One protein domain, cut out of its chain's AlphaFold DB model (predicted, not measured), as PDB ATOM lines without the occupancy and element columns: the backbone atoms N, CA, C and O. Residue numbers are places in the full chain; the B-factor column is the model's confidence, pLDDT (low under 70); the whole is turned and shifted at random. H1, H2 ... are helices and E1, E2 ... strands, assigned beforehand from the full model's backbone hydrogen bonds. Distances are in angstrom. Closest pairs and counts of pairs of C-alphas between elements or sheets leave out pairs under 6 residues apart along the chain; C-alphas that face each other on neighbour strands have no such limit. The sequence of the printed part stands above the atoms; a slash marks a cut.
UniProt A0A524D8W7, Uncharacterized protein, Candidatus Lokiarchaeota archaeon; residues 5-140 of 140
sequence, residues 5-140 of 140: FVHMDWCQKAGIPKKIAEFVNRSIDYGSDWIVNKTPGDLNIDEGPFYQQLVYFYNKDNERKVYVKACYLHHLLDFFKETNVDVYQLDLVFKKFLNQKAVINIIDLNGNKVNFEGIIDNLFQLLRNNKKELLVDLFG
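Overview. This is residues 5 to 140 of the 140 residues of an uncharacterized protein of Candidatus Lokiarchaeota archaeon (UniProt A0A524D8W7). One long helix, H5, makes the core of a mostly helical body, with H1, H2, H4 and H7 packing round it, mostly crossed, and H6 near its last part. A small strand hairpin, E1 and E2, packs on H4 through E1 toward one end of the longest axis, where residues 36 to 42, of which 36 belongs to H3, stick out, and H8 lies toward the opposite end. The printed part has 136 residues with eight named helices and two named strands, in the order H1 H2 H3 H4 H5 H6 E1 E2 H7 H8; the sheet E1 - E2 is antiparallel, and the class is mostly helix. The whole is compact, with a radius of gyration of the C-alphas of 14.9 A, and only just elongated, spanning 46 by 30 by 26 A.

Along the chain. H1, residues 5 to 13, begins at C-alpha 5 at (4.266, 29.363, 197.847). H2 holds residues 18 to 29, 16.3 A long, and H3 residues 33 to 36. H4, residues 49 to 60, is 16.7 A long. H5, residues 66 to 82, is 24.2 A long and begins at C-alpha 66 at (20.675, 21.060, 201.119). H6 holds residues 90 to 100, 15.1 A, E1 residues 105 to 107 and E2 residues 113 to 115. H7, residues 117 to 129, is 18.1 A long, and H8, residues 131 to 139, ends at C-alpha 139 at (2.968, 40.588, 204.767).

Arrangement. H5 is the hub, touching five helices. H1 touches H5 at a steep tilt of 45 degrees, opposite ways, with the C-alphas of His 7 and His 74 closest at 6.2 A. H2 forms a helical hairpin with H1 and touches H5 at Ala 21 and Ala 70, the closest C-alphas, 6.1 A apart. H3 only just touches H4, with 3 pairs of C-alphas within 8 A, the closest those of Trp 34 and Tyr 56. H4 and H5 form a helical hairpin at a shallow tilt of 22 degrees; the C-alphas of Phe 57 and Tyr 67 are closest, 5.3 A. H6 only just touches H5, with 3 pairs within 8 A, about perpendicular at 76 degrees; the closest C-alphas are those of Phe 79 and Phe 97. The C-alphas of Val 55 in H4 and Ile 106 in E1, the closest, are 6.8 A apart. In the hairpin of E1 and E2, N 106 and O 114 are 3.1 A apart and N 114 and O 106 2.8 A, within hydrogen-bond range. H7 touches H5 with residues 119 to 123 alone, at a steep tilt of 56 degrees; the C-alphas of Lys 69 and Ile 119 are closest, 6.3 A. H8 is close to H1 but not clearly touching, Val 6 and Asp 137 having the closest C-alphas, 6.3 A. Every O i to N i+4 pair is within hydrogen-bond range in H1, H2, H4, H6, H7 and H8, and 12 of 13 in H5; H3 is too short for such a pair.

Size, cuts and confidence. The C-alphas farthest apart, those of Gly 41 and Lys 132, are 46.8 A apart. The printed part has no cut. The link from H3 to H4, 12 residues, is long. The mean pLDDT of the printed part is 87.4; residues 35 to 47 and residue 140 are under 70.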
ATOM      1  N   PHE A   5       3.553  28.767 198.982       87.38
ATOM      2  CA  PHE A   5       4.266  29.363 197.847       87.38
ATOM      3  C   PHE A   5       5.465  30.215 198.281       87.38
ATOM      4  O   PHE A   5       6.527  30.101 197.680       87.38
ATOM      5  N   VAL A   6       5.348  30.950 199.392       90.38
ATOM      6  CA  VAL A   6       6.451  31.736 199.964       90.38
ATOM      7  C   VAL A   6       7.600  30.810 200.360       90.38
ATOM      8  O   VAL A   6       8.743  31.035 199.969       90.38
ATOM      9  N   HIS A   7       7.321  29.707 201.060       89.75
ATOM     10  CA  HIS A   7       8.374  28.750 201.419       89.75
ATOM     11  C   HIS A   7       9.082  28.177 200.185       89.75
ATOM     12  O   HIS A   7      10.306  28.018 200.182       89.75
ATOM     13  N   MET A   8       8.331  27.878 199.124       93.94
ATOM     14  CA  MET A   8       8.879  27.344 197.880       93.94
ATOM     15  C   MET A   8       9.744  28.355 197.122       93.94
ATOM     16  O   MET A   8      10.839  27.996 196.680       93.94
ATOM     17  N   ASP A   9       9.294  29.601 196.998       94.00
ATOM     18  CA  ASP A   9      10.007  30.647 196.261       94.00
ATOM     19  C   ASP A   9      11.318  31.020 196.957       94.00
ATOM     20  O   ASP A   9      12.379  31.087 196.327       94.00
ATOM     21  N   TRP A  10      11.291  31.136 198.285       96.12
ATOM     22  CA  TRP A  10      12.496  31.391 199.067       96.12
ATOM     23  C   TRP A  10      13.475  30.217 199.026       96.12
ATOM     24  O   TRP A  10      14.688  30.435 198.959       96.12
ATOM     25  N   CYS A  11      12.987  28.972 198.983       94.44
ATOM     26  CA  CYS A  11      13.859  27.817 198.773       94.44
ATOM     27  C   CYS A  11      14.584  27.892 197.423       94.44
ATOM     28  O   CYS A  11      15.797  27.674 197.361       94.44
ATOM     29  N   GLN A  12      13.882  28.255 196.350       94.62
ATOM     30  CA  GLN A  12      14.498  28.409 195.030       94.62
ATOM     31  C   GLN A  12      15.528  29.544 195.008       94.62
ATOM     32  O   GLN A  12      16.634  29.342 194.505       94.62
ATOM     33  N   LYS A  13      15.230  30.697 195.627       95.56
ATOM     34  CA  LYS A  13      16.195  31.803 195.801       95.56
ATOM     35  C   LYS A  13      17.436  31.379 196.585       95.56
ATOM     36  O   LYS A  13      18.538  31.839 196.305       95.56
ATOM     37  N   ALA A  14      17.277  30.464 197.537       94.88
ATOM     38  CA  ALA A  14      18.381  29.869 198.278       94.88
ATOM     39  C   ALA A  14      19.151  28.791 197.485       94.88
ATOM     40  O   ALA A  14      20.071  28.179 198.038       94.88
ATOM     41  N   GLY A  15      18.807  28.541 196.217       95.00
ATOM     42  CA  GLY A  15      19.428  27.517 195.376       95.00
ATOM     43  C   GLY A  15      19.035  26.087 195.758       95.00
ATOM     44  O   GLY A  15      19.738  25.143 195.401       95.00
ATOM     45  N   ILE A  16      17.946  25.908 196.510       96.31
ATOM     46  CA  ILE A  16      17.450  24.590 196.909       96.31
ATOM     47  C   ILE A  16      16.613  24.017 195.754       96.31
ATOM     48  O   ILE A  16      15.654  24.657 195.312       96.31
ATOM     49  N   PRO A  17      16.920  22.801 195.265       96.50
ATOM     50  CA  PRO A  17      16.126  22.152 194.233       96.50
ATOM     51  C   PRO A  17      14.665  21.989 194.657       96.50
ATOM     52  O   PRO A  17      14.381  21.522 195.761       96.50
ATOM     53  N   LYS A  18      13.735  22.279 193.739       94.00
ATOM     54  CA  LYS A  18      12.284  22.228 193.983       94.00
ATOM     55  C   LYS A  18      11.824  20.934 194.665       94.00
ATOM     56  O   LYS A  18      11.109  20.996 195.655       94.00
ATOM     57  N   LYS A  19      12.293  19.771 194.195       94.94
ATOM     58  CA  LYS A  19      11.941  18.463 194.784       94.94
ATOM     59  C   LYS A  19      12.359  18.333 196.255       94.94
ATOM     60  O   LYS A  19      11.654  17.700 197.033       94.94
ATOM     61  N   ILE A  20      13.503  18.910 196.629       95.44
ATOM     62  CA  ILE A  20      13.987  18.900 198.015       95.44
ATOM     63  C   ILE A  20      13.136  19.848 198.857       95.44
ATOM     64  O   ILE A  20      12.664  19.447 199.915       95.44
ATOM     65  N   ALA A  21      12.889  21.064 198.365       94.94
ATOM     66  CA  ALA A  21      12.045  22.043 199.044       94.94
ATOM     67  C   ALA A  21      10.629  21.502 199.314       94.94
ATOM     68  O   ALA A  21      10.163  21.546 200.448       94.94
ATOM     69  N   GLU A  22       9.986  20.900 198.307       94.25
ATOM     70  CA  GLU A  22       8.660  20.280 198.446       94.25
ATOM     71  C   GLU A  22       8.660  19.165 199.491       94.25
ATOM     72  O   GLU A  22       7.756  19.092 200.321       94.25
ATOM     73  N   PHE A  23       9.675  18.296 199.462       94.25
ATOM     74  CA  PHE A  23       9.792  17.203 200.420       94.25
ATOM     75  C   PHE A  23       9.978  17.711 201.852       94.25
ATOM     76  O   PHE A  23       9.339  17.192 202.768       94.25
ATOM     77  N   VAL A  24      10.849  18.703 202.051       94.00
ATOM     78  CA  VAL A  24      11.165  19.252 203.375       94.00
ATOM     79  C   VAL A  24       9.962  19.986 203.950       94.00
ATOM     80  O   VAL A  24       9.551  19.650 205.055       94.00
ATOM     81  N   ASN A  25       9.347  20.894 203.189       92.06
ATOM     82  CA  ASN A  25       8.157  21.616 203.640       92.06
ATOM     83  C   ASN A  25       7.030  20.633 203.993       92.06
ATOM     84  O   ASN A  25       6.500  20.680 205.095       92.06
ATOM     85  N   ARG A  26       6.753  19.638 203.130       91.25
ATOM     86  CA  ARG A  26       5.735  18.613 203.423       91.25
ATOM     87  C   ARG A  26       6.060  17.828 204.687       91.25
ATOM     88  O   ARG A  26       5.166  17.551 205.475       91.25
ATOM     89  N   SER A  27       7.328  17.453 204.848       91.12
ATOM     90  CA  SER A  27       7.787  16.686 206.004       91.12
ATOM     91  C   SER A  27       7.654  17.468 207.305       91.12
ATOM     92  O   SER A  27       7.409  16.849 208.333       91.12
ATOM     93  N   ILE A  28       7.848  18.788 207.286       90.56
ATOM     94  CA  ILE A  28       7.708  19.628 208.478       90.56
ATOM     95  C   ILE A  28       6.223  19.863 208.785       90.56
ATOM     96  O   ILE A  28       5.809  19.622 209.916       90.56
ATOM     97  N   ASP A  29       5.425  20.228 207.778       87.38
ATOM     98  CA  ASP A  29       4.020  20.629 207.950       87.38
ATOM     99  C   ASP A  29       3.083  19.464 208.277       87.38
ATOM    100  O   ASP A  29       2.185  19.583 209.110       87.38
ATOM    101  N   TYR A  30       3.276  18.330 207.602       85.19
ATOM    102  CA  TYR A  30       2.388  17.166 207.694       85.19
ATOM    103  C   TYR A  30       3.044  15.968 208.378       85.19
ATOM    104  O   TYR A  30       2.398  14.939 208.578       85.19
ATOM    105  N   GLY A  31       4.323  16.092 208.733       80.12
ATOM    106  CA  GLY A  31       5.126  14.984 209.224       80.12
ATOM    107  C   GLY A  31       5.672  14.082 208.118       80.12
ATOM    108  O   GLY A  31       5.185  14.051 206.989       80.12
ATOM    109  N   SER A  32       6.717  13.325 208.449       74.75
ATOM    110  CA  SER A  32       7.205  12.213 207.625       74.75
ATOM    111  C   SER A  32       7.899  11.162 208.495       74.75
ATOM    112  O   SER A  32       7.646  11.096 209.697       74.75
ATOM    113  N   ASP A  33       8.770  10.335 207.913       71.00
ATOM    114  CA  ASP A  33       9.431   9.210 208.589       71.00
ATOM    115  C   ASP A  33      10.230   9.619 209.841       71.00
ATOM    116  O   ASP A  33      10.460   8.786 210.718       71.00
ATOM    117  N   TRP A  34      10.604  10.900 209.973       70.81
ATOM    118  CA  TRP A  34      11.220  11.430 211.199       70.81
ATOM    119  C   TRP A  34      10.278  11.387 212.417       70.81
ATOM    120  O   TRP A  34      10.750  11.389 213.550       70.81
ATOM    121  N   ILE A  35       8.958  11.312 212.206       65.50
ATOM    122  CA  ILE A  35       7.952  11.123 213.264       65.50
ATOM    123  C   ILE A  35       7.759   9.636 213.591       65.50
ATOM    124  O   ILE A  35       7.476   9.296 214.741       65.50
ATOM    125  N   VAL A  36       7.897   8.755 212.593       53.28
ATOM    126  CA  VAL A  36       7.440   7.354 212.657       53.28
ATOM    127  C   VAL A  36       8.530   6.394 213.152       53.28
ATOM    128  O   VAL A  36       8.211   5.408 213.811       53.28
ATOM    129  N   ASN A  37       9.816   6.702 212.954       48.47
ATOM    130  CA  ASN A  37      10.935   5.855 213.405       48.47
ATOM    131  C   ASN A  37      11.350   6.091 214.869       48.47
ATOM    132  O   ASN A  37      12.535   6.103 215.196       48.47
ATOM    133  N   LYS A  38      10.386   6.287 215.775       52.28
ATOM    134  CA  LYS A  38      10.671   6.344 217.216       52.28
ATOM    135  C   LYS A  38      10.760   4.927 217.782       52.28
ATOM    136  O   LYS A  38       9.771   4.397 218.285       52.28
ATOM    137  N   THR A  39      11.936   4.308 217.727       44.19
ATOM    138  CA  THR A  39      12.220   3.137 218.569       44.19
ATOM    139  C   THR A  39      12.302   3.600 220.035       44.19
ATOM    140  O   THR A  39      12.942   4.622 220.290       44.19
ATOM    141  N   PRO A  40      11.706   2.899 221.025       41.41
ATOM    142  CA  PRO A  40      11.632   3.358 222.425       41.41
ATOM    143  C   PRO A  40      12.968   3.491 223.192       41.41
ATOM    144  O   PRO A  40      12.946   3.593 224.414       41.41
ATOM    145  N   GLY A  41      14.119   3.479 222.512       47.41
ATOM    146  CA  GLY A  41      15.455   3.592 223.109       47.41
ATOM    147  C   GLY A  41      16.408   4.578 222.419       47.41
ATOM    148  O   GLY A  41      17.503   4.773 222.930       47.41
ATOM    149  N   ASP A  42      16.010   5.214 221.308       51.69
ATOM    150  CA  ASP A  42      16.909   6.045 220.476       51.69
ATOM    151  C   ASP A  42      16.854   7.553 220.780       51.69
ATOM    152  O   ASP A  42      17.507   8.352 220.111       51.69
ATOM    153  N   LEU A  43      16.077   7.983 221.778       49.53
ATOM    154  CA  LEU A  43      15.906   9.403 222.072       49.53
ATOM    155  C   LEU A  43      16.548   9.769 223.409       49.53
ATOM    156  O   LEU A  43      16.108   9.329 224.468       49.53
ATOM    157  N   ASN A  44      17.491  10.711 223.361       49.53
ATOM    158  CA  ASN A  44      17.481  11.786 224.345       49.53
ATOM    159  C   ASN A  44      16.128  12.499 224.191       49.53
ATOM    160  O   ASN A  44      15.946  13.344 223.318       49.53
ATOM    161  N   ILE A  45      15.148  12.090 224.998       50.47
ATOM    162  CA  ILE A  45      13.754  12.574 224.979       50.47
ATOM    163  C   ILE A  45      13.673  14.100 225.229       50.47
ATOM    164  O   ILE A  45      12.652  14.716 224.929       50.47
ATOM    165  N   ASP A  46      14.764  14.721 225.685       55.91
ATOM    166  CA  ASP A  46      14.880  16.164 225.928       55.91
ATOM    167  C   ASP A  46      15.099  17.024 224.668       55.91
ATOM    168  O   ASP A  46      14.964  18.248 224.735       55.91
ATOM    169  N   GLU A  47      15.419  16.445 223.505       68.81
ATOM    170  CA  GLU A  47      15.698  17.235 222.298       68.81
ATOM    171  C   GLU A  47      14.433  17.435 221.438       68.81
ATOM    172  O   GLU A  47      13.808  16.486 220.957       68.81
ATOM    173  N   GLY A  48      14.031  18.703 221.264       82.75
ATOM    174  CA  GLY A  48      12.758  19.094 220.643       82.75
ATOM    175  C   GLY A  48      12.616  18.768 219.142       82.75
ATOM    176  O   GLY A  48      13.589  18.407 218.476       82.75
ATOM    177  N   PRO A  49      11.413  18.947 218.554       86.38
ATOM    178  CA  PRO A  49      11.104  18.519 217.183       86.38
ATOM    179  C   PRO A  49      12.056  19.050 216.105       86.38
ATOM    180  O   PRO A  49      12.398  18.329 215.172       86.38
ATOM    181  N   PHE A  50      12.526  20.293 216.240       90.38
ATOM    182  CA  PHE A  50      13.446  20.886 215.269       90.38
ATOM    183  C   PHE A  50      14.817  20.188 215.270       90.38
ATOM    184  O   PHE A  50      15.380  19.937 214.207       90.38
ATOM    185  N   TYR A  51      15.326  19.787 216.439       91.38
ATOM    186  CA  TYR A  51      16.566  19.013 216.523       91.38
ATOM    187  C   TYR A  51      16.424  17.678 215.779       91.38
ATOM    188  O   TYR A  51      17.250  17.342 214.932       91.38
ATOM    189  N   GLN A  52      15.329  16.954 216.028       88.00
ATOM    190  CA  GLN A  52      15.055  15.658 215.397       88.00
ATOM    191  C   GLN A  52      14.945  15.779 213.870       88.00
ATOM    192  O   GLN A  52      15.516  14.974 213.132       88.00
ATOM    193  N   GLN A  53      14.271  16.826 213.386       91.56
ATOM    194  CA  GLN A  53      14.199  17.137 211.959       91.56
ATOM    195  C   GLN A  53      15.587  17.405 211.366       91.56
ATOM    196  O   GLN A  53      15.904  16.873 210.303       91.56
ATOM    197  N   LEU A  54      16.433  18.183 212.047       92.56
ATOM    198  CA  LEU A  54      17.790  18.470 211.579       92.56
ATOM    199  C   LEU A  54      18.658  17.216 211.516       92.56
ATOM    200  O   LEU A  54      19.343  17.033 210.516       92.56
ATOM    201  N   VAL A  55      18.596  16.337 212.520       91.19
ATOM    202  CA  VAL A  55      19.301  15.045 212.489       91.19
ATOM    203  C   VAL A  55      18.839  14.209 211.296       91.19
ATOM    204  O   VAL A  55      19.665  13.737 210.515       91.19
ATOM    205  N   TYR A  56      17.525  14.080 211.095       91.06
ATOM    206  CA  TYR A  56      16.968  13.339 209.963       91.06
ATOM    207  C   TYR A  56      17.431  13.906 208.612       91.06
ATOM    208  O   TYR A  56      17.920  13.171 207.751       91.06
ATOM    209  N   PHE A  57      17.311  15.220 208.416       93.19
ATOM    210  CA  PHE A  57      17.685  15.876 207.165       93.19
ATOM    211  C   PHE A  57      19.194  15.902 206.931       93.19
ATOM    212  O   PHE A  57      19.625  15.804 205.783       93.19
ATOM    213  N   TYR A  58      19.993  15.994 207.991       93.12
ATOM    214  CA  TYR A  58      21.444  15.882 207.907       93.12
ATOM    215  C   TYR A  58      21.865  14.481 207.468       93.12
ATOM    216  O   TYR A  58      22.660  14.346 206.545       93.12
ATOM    217  N   ASN A  59      21.272  13.436 208.046       89.94
ATOM    218  CA  ASN A  59      21.573  12.056 207.667       89.94
ATOM    219  C   ASN A  59      21.163  11.731 206.222       89.94
ATOM    220  O   ASN A  59      21.735  10.839 205.601       89.94
ATOM    221  N   LYS A  60      20.194  12.468 205.668       90.19
ATOM    222  CA  LYS A  60      19.760  12.326 204.273       90.19
ATOM    223  C   LYS A  60      20.732  12.945 203.260       90.19
ATOM    224  O   LYS A  60      20.757  12.510 202.113       90.19
ATOM    225  N   ASP A  61      21.488  13.963 203.666       91.31
ATOM    226  CA  ASP A  61      22.444  14.694 202.826       91.31
ATOM    227  C   ASP A  61      23.500  15.389 203.700       91.31
ATOM    228  O   ASP A  61      23.432  16.595 203.966       91.31
ATOM    229  N   ASN A  62      24.476  14.615 204.173       86.69
ATOM    230  CA  ASN A  62      25.531  15.115 205.058       86.69
ATOM    231  C   ASN A  62      26.607  15.921 204.303       86.69
ATOM    232  O   ASN A  62      27.234  16.806 204.892       86.69
ATOM    233  N   GLU A  63      26.788  15.662 203.005       88.38
ATOM    234  CA  GLU A  63      27.779  16.326 202.157       88.38
ATOM    235  C   GLU A  63      27.349  17.744 201.778       88.38
ATOM    236  O   GLU A  63      28.063  18.711 202.052       88.38
ATOM    237  N   ARG A  64      26.178  17.886 201.142       89.19
ATOM    238  CA  ARG A  64      25.734  19.173 200.585       89.19
ATOM    239  C   ARG A  64      24.828  19.936 201.538       89.19
ATOM    240  O   ARG A  64      24.688  21.151 201.387       89.19
ATOM    241  N   LYS A  65      24.231  19.250 202.520       94.44
ATOM    242  CA  LYS A  65      23.378  19.830 203.571       94.44
ATOM    243  C   LYS A  65      22.219  20.654 203.003       94.44
ATOM    244  O   LYS A  65      21.739  21.595 203.637       94.44
ATOM    245  N   VAL A  66      21.736  20.310 201.807       95.62
ATOM    246  CA  VAL A  66      20.675  21.060 201.119       95.62
ATOM    247  C   VAL A  66      19.341  20.874 201.839       95.62
ATOM    248  O   VAL A  66      18.577  21.828 201.981       95.62
ATOM    249  N   TYR A  67      19.089  19.671 202.365       96.06
ATOM    250  CA  TYR A  67      17.917  19.385 203.196       96.06
ATOM    251  C   TYR A  67      17.946  20.167 204.516       96.06
ATOM    252  O   TYR A  67      16.933  20.734 204.917       96.06
ATOM    253  N   VAL A  68      19.117  20.265 205.153       96.19
ATOM    254  CA  VAL A  68      19.317  21.076 206.367       96.19
ATOM    255  C   VAL A  68      19.059  22.554 206.077       96.19
ATOM    256  O   VAL A  68      18.314  23.207 206.805       96.19
ATOM    257  N   LYS A  69      19.607  23.074 204.972       97.19
ATOM    258  CA  LYS A  69      19.377  24.456 204.532       97.19
ATOM    259  C   LYS A  69      17.887  24.751 204.328       97.19
ATOM    260  O   LYS A  69      17.405  25.784 204.785       97.19
ATOM    261  N   ALA A  70      17.160  23.843 203.677       96.94
ATOM    262  CA  ALA A  70      15.716  23.961 203.485       96.94
ATOM    263  C   ALA A  70      14.949  23.945 204.816       96.94
ATOM    264  O   ALA A  70      14.039  24.746 205.006       96.94
ATOM    265  N   CYS A  71      15.357  23.087 205.755       96.44
ATOM    266  CA  CYS A  71      14.742  22.991 207.076       96.44
ATOM    267  C   CYS A  71      14.892  24.300 207.867       96.44
ATOM    268  O   CYS A  71      13.898  24.837 208.352       96.44
ATOM    269  N   TYR A  72      16.099  24.875 207.927       97.25
ATOM    270  CA  TYR A  72      16.299  26.183 208.564       97.25
ATOM    271  C   TYR A  72      15.469  27.277 207.919       97.25
ATOM    272  O   TYR A  72      14.864  28.076 208.629       97.25
ATOM    273  N   LEU A  73      15.451  27.329 206.586       96.88
ATOM    274  CA  LEU A  73      14.717  28.364 205.877       96.88
ATOM    275  C   LEU A  73      13.218  28.284 206.178       96.88
ATOM    276  O   LEU A  73      12.605  29.312 206.437       96.88
ATOM    277  N   HIS A  74      12.654  27.077 206.219       95.62
ATOM    278  CA  HIS A  74      11.264  26.865 206.604       95.62
ATOM    279  C   HIS A  74      10.970  27.424 208.004       95.62
ATOM    280  O   HIS A  74      10.143  28.324 208.147       95.62
ATOM    281  N   HIS A  75      11.718  26.971 209.018       95.19
ATOM    282  CA  HIS A  75      11.534  27.416 210.406       95.19
ATOM    283  C   HIS A  75      11.763  28.910 210.597       95.19
ATOM    284  O   HIS A  75      11.121  29.528 211.446       95.19
ATOM    285  N   LEU A  76      12.685  29.492 209.833       94.69
ATOM    286  CA  LEU A  76      12.978  30.915 209.875       94.69
ATOM    287  C   LEU A  76      11.821  31.739 209.301       94.69
ATOM    288  O   LEU A  76      11.412  32.714 209.927       94.69
ATOM    289  N   LEU A  77      11.267  31.339 208.151       94.19
ATOM    290  CA  LEU A  77      10.099  31.987 207.543       94.19
ATOM    291  C   LEU A  77       8.860  31.875 208.440       94.19
ATOM    292  O   LEU A  77       8.130  32.854 208.604       94.19
ATOM    293  N   ASP A  78       8.668  30.731 209.094       92.88
ATOM    294  CA  ASP A  78       7.642  30.577 210.125       92.88
ATOM    295  C   ASP A  78       7.864  31.503 211.308       92.88
ATOM    296  O   ASP A  78       6.938  32.182 211.756       92.88
ATOM    297  N   PHE A  79       9.108  31.598 211.775       93.12
ATOM    298  CA  PHE A  79       9.445  32.443 212.907       93.12
ATOM    299  C   PHE A  79       9.131  33.920 212.649       93.12
ATOM    300  O   PHE A  79       8.685  34.606 213.565       93.12
ATOM    301  N   PHE A  80       9.271  34.411 211.410       90.75
ATOM    302  CA  PHE A  80       8.833  35.766 211.046       90.75
ATOM    303  C   PHE A  80       7.337  36.009 211.284       90.75
ATOM    304  O   PHE A  80       6.942  37.148 211.521       90.75
ATOM    305  N   LYS A  81       6.502  34.967 211.215       86.31
ATOM    306  CA  LYS A  81       5.058  35.043 211.478       86.31
ATOM    307  C   LYS A  81       4.681  34.746 212.924       86.31
ATOM    308  O   LYS A  81       3.637  35.202 213.372       86.31
ATOM    309  N   GLU A  82       5.494  33.970 213.626       87.44
ATOM    310  CA  GLU A  82       5.265  33.586 215.022       87.44
ATOM    311  C   GLU A  82       5.787  34.629 216.017       87.44
ATOM    312  O   GLU A  82       5.308  34.718 217.147       87.44
ATOM    313  N   THR A  83       6.803  35.402 215.628       85.38
ATOM    314  CA  THR A  83       7.471  36.333 216.533       85.38
ATOM    315  C   THR A  83       6.676  37.623 216.726       85.38
ATOM    316  O   THR A  83       6.200  38.233 215.777       85.38
ATOM    317  N   ASN A  84       6.626  38.113 217.968       79.56
ATOM    318  CA  ASN A  84       6.079  39.438 218.307       79.56
ATOM    319  C   ASN A  84       7.106  40.569 218.104       79.56
ATOM    320  O   ASN A  84       7.009  41.632 218.715       79.56
ATOM    321  N   VAL A  85       8.170  40.310 217.342       84.06
ATOM    322  CA  VAL A  85       9.203  41.301 217.034       84.06
ATOM    323  C   VAL A  85       8.787  42.104 215.818       84.06
ATOM    324  O   VAL A  85       8.216  41.568 214.876       84.06
ATOM    325  N   ASP A  86       9.148  43.382 215.828       83.12
ATOM    326  CA  ASP A  86       9.095  44.219 214.642       83.12
ATOM    327  C   ASP A  86       9.910  43.591 213.494       83.12
ATOM    328  O   ASP A  86      11.144  43.609 213.482       83.12
ATOM    329  N   VAL A  87       9.200  43.037 212.514       81.69
ATOM    330  CA  VAL A  87       9.771  42.356 211.346       81.69
ATOM    331  C   VAL A  87      10.537  43.291 210.415       81.69
ATOM    332  O   VAL A  87      11.363  42.832 209.626       81.69
ATOM    333  N   TYR A  88      10.353  44.611 210.542       83.81
ATOM    334  CA  TYR A  88      11.189  45.586 209.848       83.81
ATOM    335  C   TYR A  88      12.618  45.621 210.418       83.81
ATOM    336  O   TYR A  88      13.543  46.061 209.719       83.81
ATOM    337  N   GLN A  89      12.838  45.091 211.626       89.50
ATOM    338  CA  GLN A  89      14.144  44.917 212.264       89.50
ATOM    339  C   GLN A  89      14.656  43.476 212.098       89.50
ATOM    340  O   GLN A  89      14.726  42.707 213.056       89.50
ATOM    341  N   LEU A  90      15.054  43.113 210.870       91.00
ATOM    342  CA  LEU A  90      15.521  41.755 210.538       91.00
ATOM    343  C   LEU A  90      16.595  41.225 211.499       91.00
ATOM    344  O   LEU A  90      16.511  40.082 211.936       91.00
ATOM    345  N   ASP A  91      17.574  42.049 211.876       91.19
ATOM    346  CA  ASP A  91      18.646  41.620 212.783       91.19
ATOM    347  C   ASP A  91      18.129  41.250 214.178       91.19
ATOM    348  O   ASP A  91      18.642  40.323 214.809       91.19
ATOM    349  N   LEU A  92      17.075  41.926 214.645       92.44
ATOM    350  CA  LEU A  92      16.427  41.595 215.907       92.44
ATOM    351  C   LEU A  92      15.652  40.276 215.796       92.44
ATOM    352  O   LEU A  92      15.720  39.458 216.715       92.44
ATOM    353  N   VAL A  93      14.972  40.044 214.668       93.56
ATOM    354  CA  VAL A  93      14.304  38.763 214.385       93.56
ATOM    355  C   VAL A  93      15.323  37.626 214.355       93.56
ATOM    356  O   VAL A  93      15.129  36.631 215.047       93.56
ATOM    357  N   PHE A  94      16.441  37.783 213.646       94.88
ATOM    358  CA  PHE A  94      17.499  36.772 213.573       94.88
ATOM    359  C   PHE A  94      18.122  36.473 214.931       94.88
ATOM    360  O   PHE A  94      18.268  35.308 215.299       94.88
ATOM    361  N   LYS A  95      18.421  37.507 215.723       94.00
ATOM    362  CA  LYS A  95      18.928  37.328 217.087       94.00
ATOM    363  C   LYS A  95      17.933  36.564 217.958       94.00
ATOM    364  O   LYS A  95      18.332  35.682 218.716       94.00
ATOM    365  N   LYS A  96      16.635  36.871 217.857       94.19
ATOM    366  CA  LYS A  96      15.609  36.117 218.587       94.19
ATOM    367  C   LYS A  96      15.484  34.684 218.087       94.19
ATOM    368  O   LYS A  96      15.390  33.791 218.920       94.19
ATOM    369  N   PHE A  97      15.530  34.459 216.776       94.75
ATOM    370  CA  PHE A  97      15.491  33.118 216.203       94.75
ATOM    371  C   PHE A  97      16.635  32.261 216.752       94.75
ATOM    372  O   PHE A  97      16.378  31.171 217.256       94.75
ATOM    373  N   LEU A  98      17.864  32.789 216.752       93.94
ATOM    374  CA  LEU A  98      19.033  32.115 217.323       93.94
ATOM    375  C   LEU A  98      18.861  31.778 218.806       93.94
ATOM    376  O   LEU A  98      19.195  30.677 219.228       93.94
ATOM    377  N   ASN A  99      18.316  32.708 219.588       91.75
ATOM    378  CA  ASN A  99      18.181  32.531 221.033       91.75
ATOM    379  C   ASN A  99      17.014  31.623 221.443       91.75
ATOM    380  O   ASN A  99      17.032  31.093 222.549       91.75
ATOM    381  N   GLN A 100      15.967  31.518 220.621       89.25
ATOM    382  CA  GLN A 100      14.695  30.905 221.026       89.25
ATOM    383  C   GLN A 100      14.368  29.607 220.297       89.25
ATOM    384  O   GLN A 100      13.659  28.775 220.855       89.25
ATOM    385  N   LYS A 101      14.818  29.450 219.047       89.94
ATOM    386  CA  LYS A 101      14.366  28.357 218.175       89.94
ATOM    387  C   LYS A 101      15.516  27.640 217.478       89.94
ATOM    388  O   LYS A 101      15.439  26.431 217.304       89.94
ATOM    389  N   ALA A 102      16.571  28.346 217.072       90.50
ATOM    390  CA  ALA A 102      17.638  27.746 216.287       90.50
ATOM    391  C   ALA A 102      18.420  26.706 217.095       90.50
ATOM    392  O   ALA A 102      18.978  26.984 218.154       90.50
ATOM    393  N   VAL A 103      18.534  25.514 216.529       93.12
ATOM    394  CA  VAL A 103      19.507  24.516 216.965       93.12
ATOM    395  C   VAL A 103      20.790  24.808 216.201       93.12
ATOM    396  O   VAL A 103      20.770  24.780 214.981       93.12
ATOM    397  N   ILE A 104      21.893  25.131 216.872       93.19
ATOM    398  CA  ILE A 104      23.151  25.492 216.186       93.19
ATOM    399  C   ILE A 104      23.999  24.254 215.886       93.19
ATOM    400  O   ILE A 104      24.731  24.206 214.898       93.19
ATOM    401  N   ASN A 105      23.900  23.253 216.757       92.62
ATOM    402  CA  ASN A 105      24.701  22.049 216.679       92.62
ATOM    403  C   ASN A 105      23.836  20.814 216.878       92.62
ATOM    404  O   ASN A 105      22.920  20.838 217.697       92.62
ATOM    405  N   ILE A 106      24.190  19.742 216.179       92.06
ATOM    406  CA  ILE A 106      23.657  18.398 216.411       92.06
ATOM    407  C   ILE A 106      24.805  17.416 216.628       92.06
ATOM    408  O   ILE A 106      25.959  17.720 216.312       92.06
ATOM    409  N   ILE A 107      24.478  16.235 217.138       89.06
ATOM    410  CA  ILE A 107      25.377  15.086 217.166       89.06
ATOM    411  C   ILE A 107      25.007  14.155 216.006       89.06
ATOM    412  O   ILE A 107      23.837  13.816 215.832       89.06
ATOM    413  N   ASP A 108      25.987  13.791 215.179       86.38
ATOM    414  CA  ASP A 108      25.786  12.824 214.098       86.38
ATOM    415  C   ASP A 108      25.747  11.374 214.616       86.38
ATOM    416  O   ASP A 108      25.996  11.096 215.789       86.38
ATOM    417  N   LEU A 109      25.462  10.423 213.722       82.69
ATOM    418  CA  LEU A 109      25.401   8.994 214.063       82.69
ATOM    419  C   LEU A 109      26.733   8.414 214.575       82.69
ATOM    420  O   LEU A 109      26.739   7.346 215.178       82.69
ATOM    421  N   ASN A 110      27.852   9.101 214.342       85.56
ATOM    422  CA  ASN A 110      29.179   8.699 214.800       85.56
ATOM    423  C   ASN A 110      29.573   9.392 216.117       85.56
ATOM    424  O   ASN A 110      30.698   9.220 216.583       85.56
ATOM    425  N   GLY A 111      28.683  10.194 216.709       85.00
ATOM    426  CA  GLY A 111      28.964  10.964 217.918       85.00
ATOM    427  C   GLY A 111      29.715  12.279 217.672       85.00
ATOM    428  O   GLY A 111      30.122  12.929 218.635       85.00
ATOM    429  N   ASN A 112      29.905  12.706 216.419       89.19
ATOM    430  CA  ASN A 112      30.580  13.964 216.110       89.19
ATOM    431  C   ASN A 112      29.622  15.148 216.204       89.19
ATOM    432  O   ASN A 112      28.487  15.105 215.726       89.19
ATOM    433  N   LYS A 113      30.124  16.262 216.738       92.12
ATOM    434  CA  LYS A 113      29.396  17.529 216.759       92.12
ATOM    435  C   LYS A 113      29.438  18.193 215.383       92.12
ATOM    436  O   LYS A 113      30.509  18.531 214.883       92.12
ATOM    437  N   VAL A 114      28.267  18.440 214.809       93.00
ATOM    438  CA  VAL A 114      28.096  19.142 213.533       93.00
ATOM    439  C   VAL A 114      27.565  20.543 213.809       93.00
ATOM    440  O   VAL A 114      26.550  20.684 214.483       93.00
ATOM    441  N   ASN A 115      28.242  21.568 213.286       94.38
ATOM    442  CA  ASN A 115      27.872  22.979 213.437       94.38
ATOM    443  C   ASN A 115      27.211  23.503 212.144       94.38
ATOM    444  O   ASN A 115      27.707  23.254 211.039       94.38
ATOM    445  N   PHE A 116      26.105  24.239 212.289       95.94
ATOM    446  CA  PHE A 116      25.329  24.818 211.190       95.94
ATOM    447  C   PHE A 116      25.343  26.358 211.103       95.94
ATOM    448  O   PHE A 116      24.642  26.908 210.254       95.94
ATOM    449  N   GLU A 117      26.155  27.070 211.890       95.19
ATOM    450  CA  GLU A 117      26.278  28.543 211.884       95.19
ATOM    451  C   GLU A 117      26.485  29.092 210.476       95.19
ATOM    452  O   GLU A 117      25.735  29.957 210.036       95.19
ATOM    453  N   GLY A 118      27.408  28.506 209.707       95.31
ATOM    454  CA  GLY A 118      27.656  28.944 208.333       95.31
ATOM    455  C   GLY A 118      26.436  28.804 207.413       95.31
ATOM    456  O   GLY A 118      26.254  29.610 206.503       95.31
ATOM    457  N   ILE A 119      25.561  27.814 207.629       95.69
ATOM    458  CA  ILE A 119      24.308  27.690 206.863       95.69
ATOM    459  C   ILE A 119      23.331  28.787 207.281       95.69
ATOM    460  O   ILE A 119      22.728  29.430 206.418       95.69
ATOM    461  N   ILE A 120      23.194  29.008 208.586       96.25
ATOM    462  CA  ILE A 120      22.288  30.005 209.154       96.25
ATOM    463  C   ILE A 120      22.689  31.411 208.694       96.25
ATOM    464  O   ILE A 120      21.847  32.150 208.185       96.25
ATOM    465  N   ASP A 121      23.974  31.752 208.770       96.19
ATOM    466  CA  ASP A 121      24.500  33.051 208.348       96.19
ATOM    467  C   ASP A 121      24.283  33.306 206.857       96.19
ATOM    468  O   ASP A 121      23.874  34.401 206.465       96.19
ATOM    469  N   ASN A 122      24.485  32.284 206.019       96.44
ATOM    470  CA  ASN A 122      24.210  32.370 204.587       96.44
ATOM    471  C   ASN A 122      22.723  32.644 204.306       96.44
ATOM    472  O   ASN A 122      22.394  33.442 203.425       96.44
ATOM    473  N   LEU A 123      21.813  32.015 205.057       96.88
ATOM    474  CA  LEU A 123      20.378  32.294 204.950       96.88
ATOM    475  C   LEU A 123      20.045  33.705 205.439       96.88
ATOM    476  O   LEU A 123      19.318  34.424 204.759       96.88
ATOM    477  N   PHE A 124      20.613  34.150 206.559       96.56
ATOM    478  CA  PHE A 124      20.414  35.516 207.041       96.56
ATOM    479  C   PHE A 124      20.900  36.548 206.026       96.56
ATOM    480  O   PHE A 124      20.187  37.508 205.751       96.56
ATOM    481  N   GLN A 125      22.075  36.355 205.424       97.12
ATOM    482  CA  GLN A 125      22.575  37.233 204.365       97.12
ATOM    483  C   GLN A 125      21.640  37.253 203.152       97.12
ATOM    484  O   GLN A 125      21.305  38.335 202.670       97.12
ATOM    485  N   LEU A 126      21.156  36.091 202.700       97.00
ATOM    486  CA  LEU A 126      20.180  36.008 201.612       97.00
ATOM    487  C   LEU A 126      18.921  36.831 201.920       97.00
ATOM    488  O   LEU A 126      18.489  37.630 201.088       97.00
ATOM    489  N   LEU A 127      18.353  36.663 203.115       95.50
ATOM    490  CA  LEU A 127      17.151  37.376 203.543       95.50
ATOM    491  C   LEU A 127      17.396  38.885 203.703       95.50
ATOM    492  O   LEU A 127      16.554  39.685 203.302       95.50
ATOM    493  N   ARG A 128      18.562  39.300 204.225       94.50
ATOM    494  CA  ARG A 128      18.950  40.722 204.314       94.50
ATOM    495  C   ARG A 128      19.043  41.366 202.938       94.50
ATOM    496  O   ARG A 128      18.467  42.433 202.726       94.50
ATOM    497  N   ASN A 129      19.733  40.706 202.011       96.06
ATOM    498  CA  ASN A 129      19.956  41.220 200.661       96.06
ATOM    499  C   ASN A 129      18.640  41.395 199.891       96.06
ATOM    500  O   ASN A 129      18.540  42.266 199.033       96.06
ATOM    501  N   ASN A 130      17.614  40.620 200.249       94.88
ATOM    502  CA  ASN A 130      16.299  40.639 199.619       94.88
ATOM    503  C   ASN A 130      15.194  41.142 200.572       94.88
ATOM    504  O   ASN A 130      14.026  40.803 200.407       94.88
ATOM    505  N   LYS A 131      15.541  41.984 201.561       92.56
ATOM    506  CA  LYS A 131      14.627  42.441 202.628       92.56
ATOM    507  C   LYS A 131      13.279  42.956 202.119       92.56
ATOM    508  O   LYS A 131      12.251  42.652 202.710       92.56
ATOM    509  N   LYS A 132      13.280  43.791 201.074       91.50
ATOM    510  CA  LYS A 132      12.043  44.409 200.564       91.50
ATOM    511  C   LYS A 132      11.071  43.355 200.040       91.50
ATOM    512  O   LYS A 132       9.906  43.386 200.404       91.50
ATOM    513  N   GLU A 133      11.577  42.433 199.228       93.88
ATOM    514  CA  GLU A 133      10.799  41.327 198.670       93.88
ATOM    515  C   GLU A 133      10.307  40.393 199.777       93.88
ATOM    516  O   GLU A 133       9.126  40.086 199.828       93.88
ATOM    517  N   LEU A 134      11.169  40.066 200.747       92.62
ATOM    518  CA  LEU A 134      10.799  39.249 201.908       92.62
ATOM    519  C   LEU A 134       9.604  39.820 202.668       92.62
ATOM    520  O   LEU A 134       8.699  39.085 203.044       92.62
ATOM    521  N   LEU A 135       9.599  41.130 202.914       89.69
ATOM    522  CA  LEU A 135       8.507  41.770 203.642       89.69
ATOM    523  C   LEU A 135       7.203  41.771 202.838       89.69
ATOM    524  O   LEU A 135       6.144  41.606 203.439       89.69
ATOM    525  N   VAL A 136       7.275  41.918 201.512       91.31
ATOM    526  CA  VAL A 136       6.106  41.808 200.626       91.31
ATOM    527  C   VAL A 136       5.577  40.378 200.616       91.31
ATOM    528  O   VAL A 136       4.398  40.181 200.864       91.31
ATOM    529  N   ASP A 137       6.428  39.375 200.428       90.12
ATOM    530  CA  ASP A 137       5.989  37.975 200.393       90.12
ATOM    531  C   ASP A 137       5.393  37.521 201.729       90.12
ATOM    532  O   ASP A 137       4.462  36.717 201.780       90.12
ATOM    533  N   LEU A 138       5.949  38.017 202.836       86.25
ATOM    534  CA  LEU A 138       5.450  37.678 204.156       86.25
ATOM    535  C   LEU A 138       4.158  38.435 204.480       86.25
ATOM    536  O   LEU A 138       3.265  37.816 205.045       86.25
ATOM    537  N   PHE A 139       4.033  39.736 204.201       81.31
ATOM    538  CA  PHE A 139       2.968  40.588 204.767       81.31
ATOM    539  C   PHE A 139       2.099  41.340 203.750       81.31
ATOM    540  O   PHE A 139       1.174  42.032 204.177       81.31
ATOM    541  N   GLY A 140       2.413  41.241 202.460       67.75
ATOM    542  CA  GLY A 140       1.667  41.840 201.352       67.75
ATOM    543  C   GLY A 140       0.482  41.011 200.884       67.75
ATOM    544  O   GLY A 140       0.413  39.803 201.206       67.75
TER     545      GLY A 140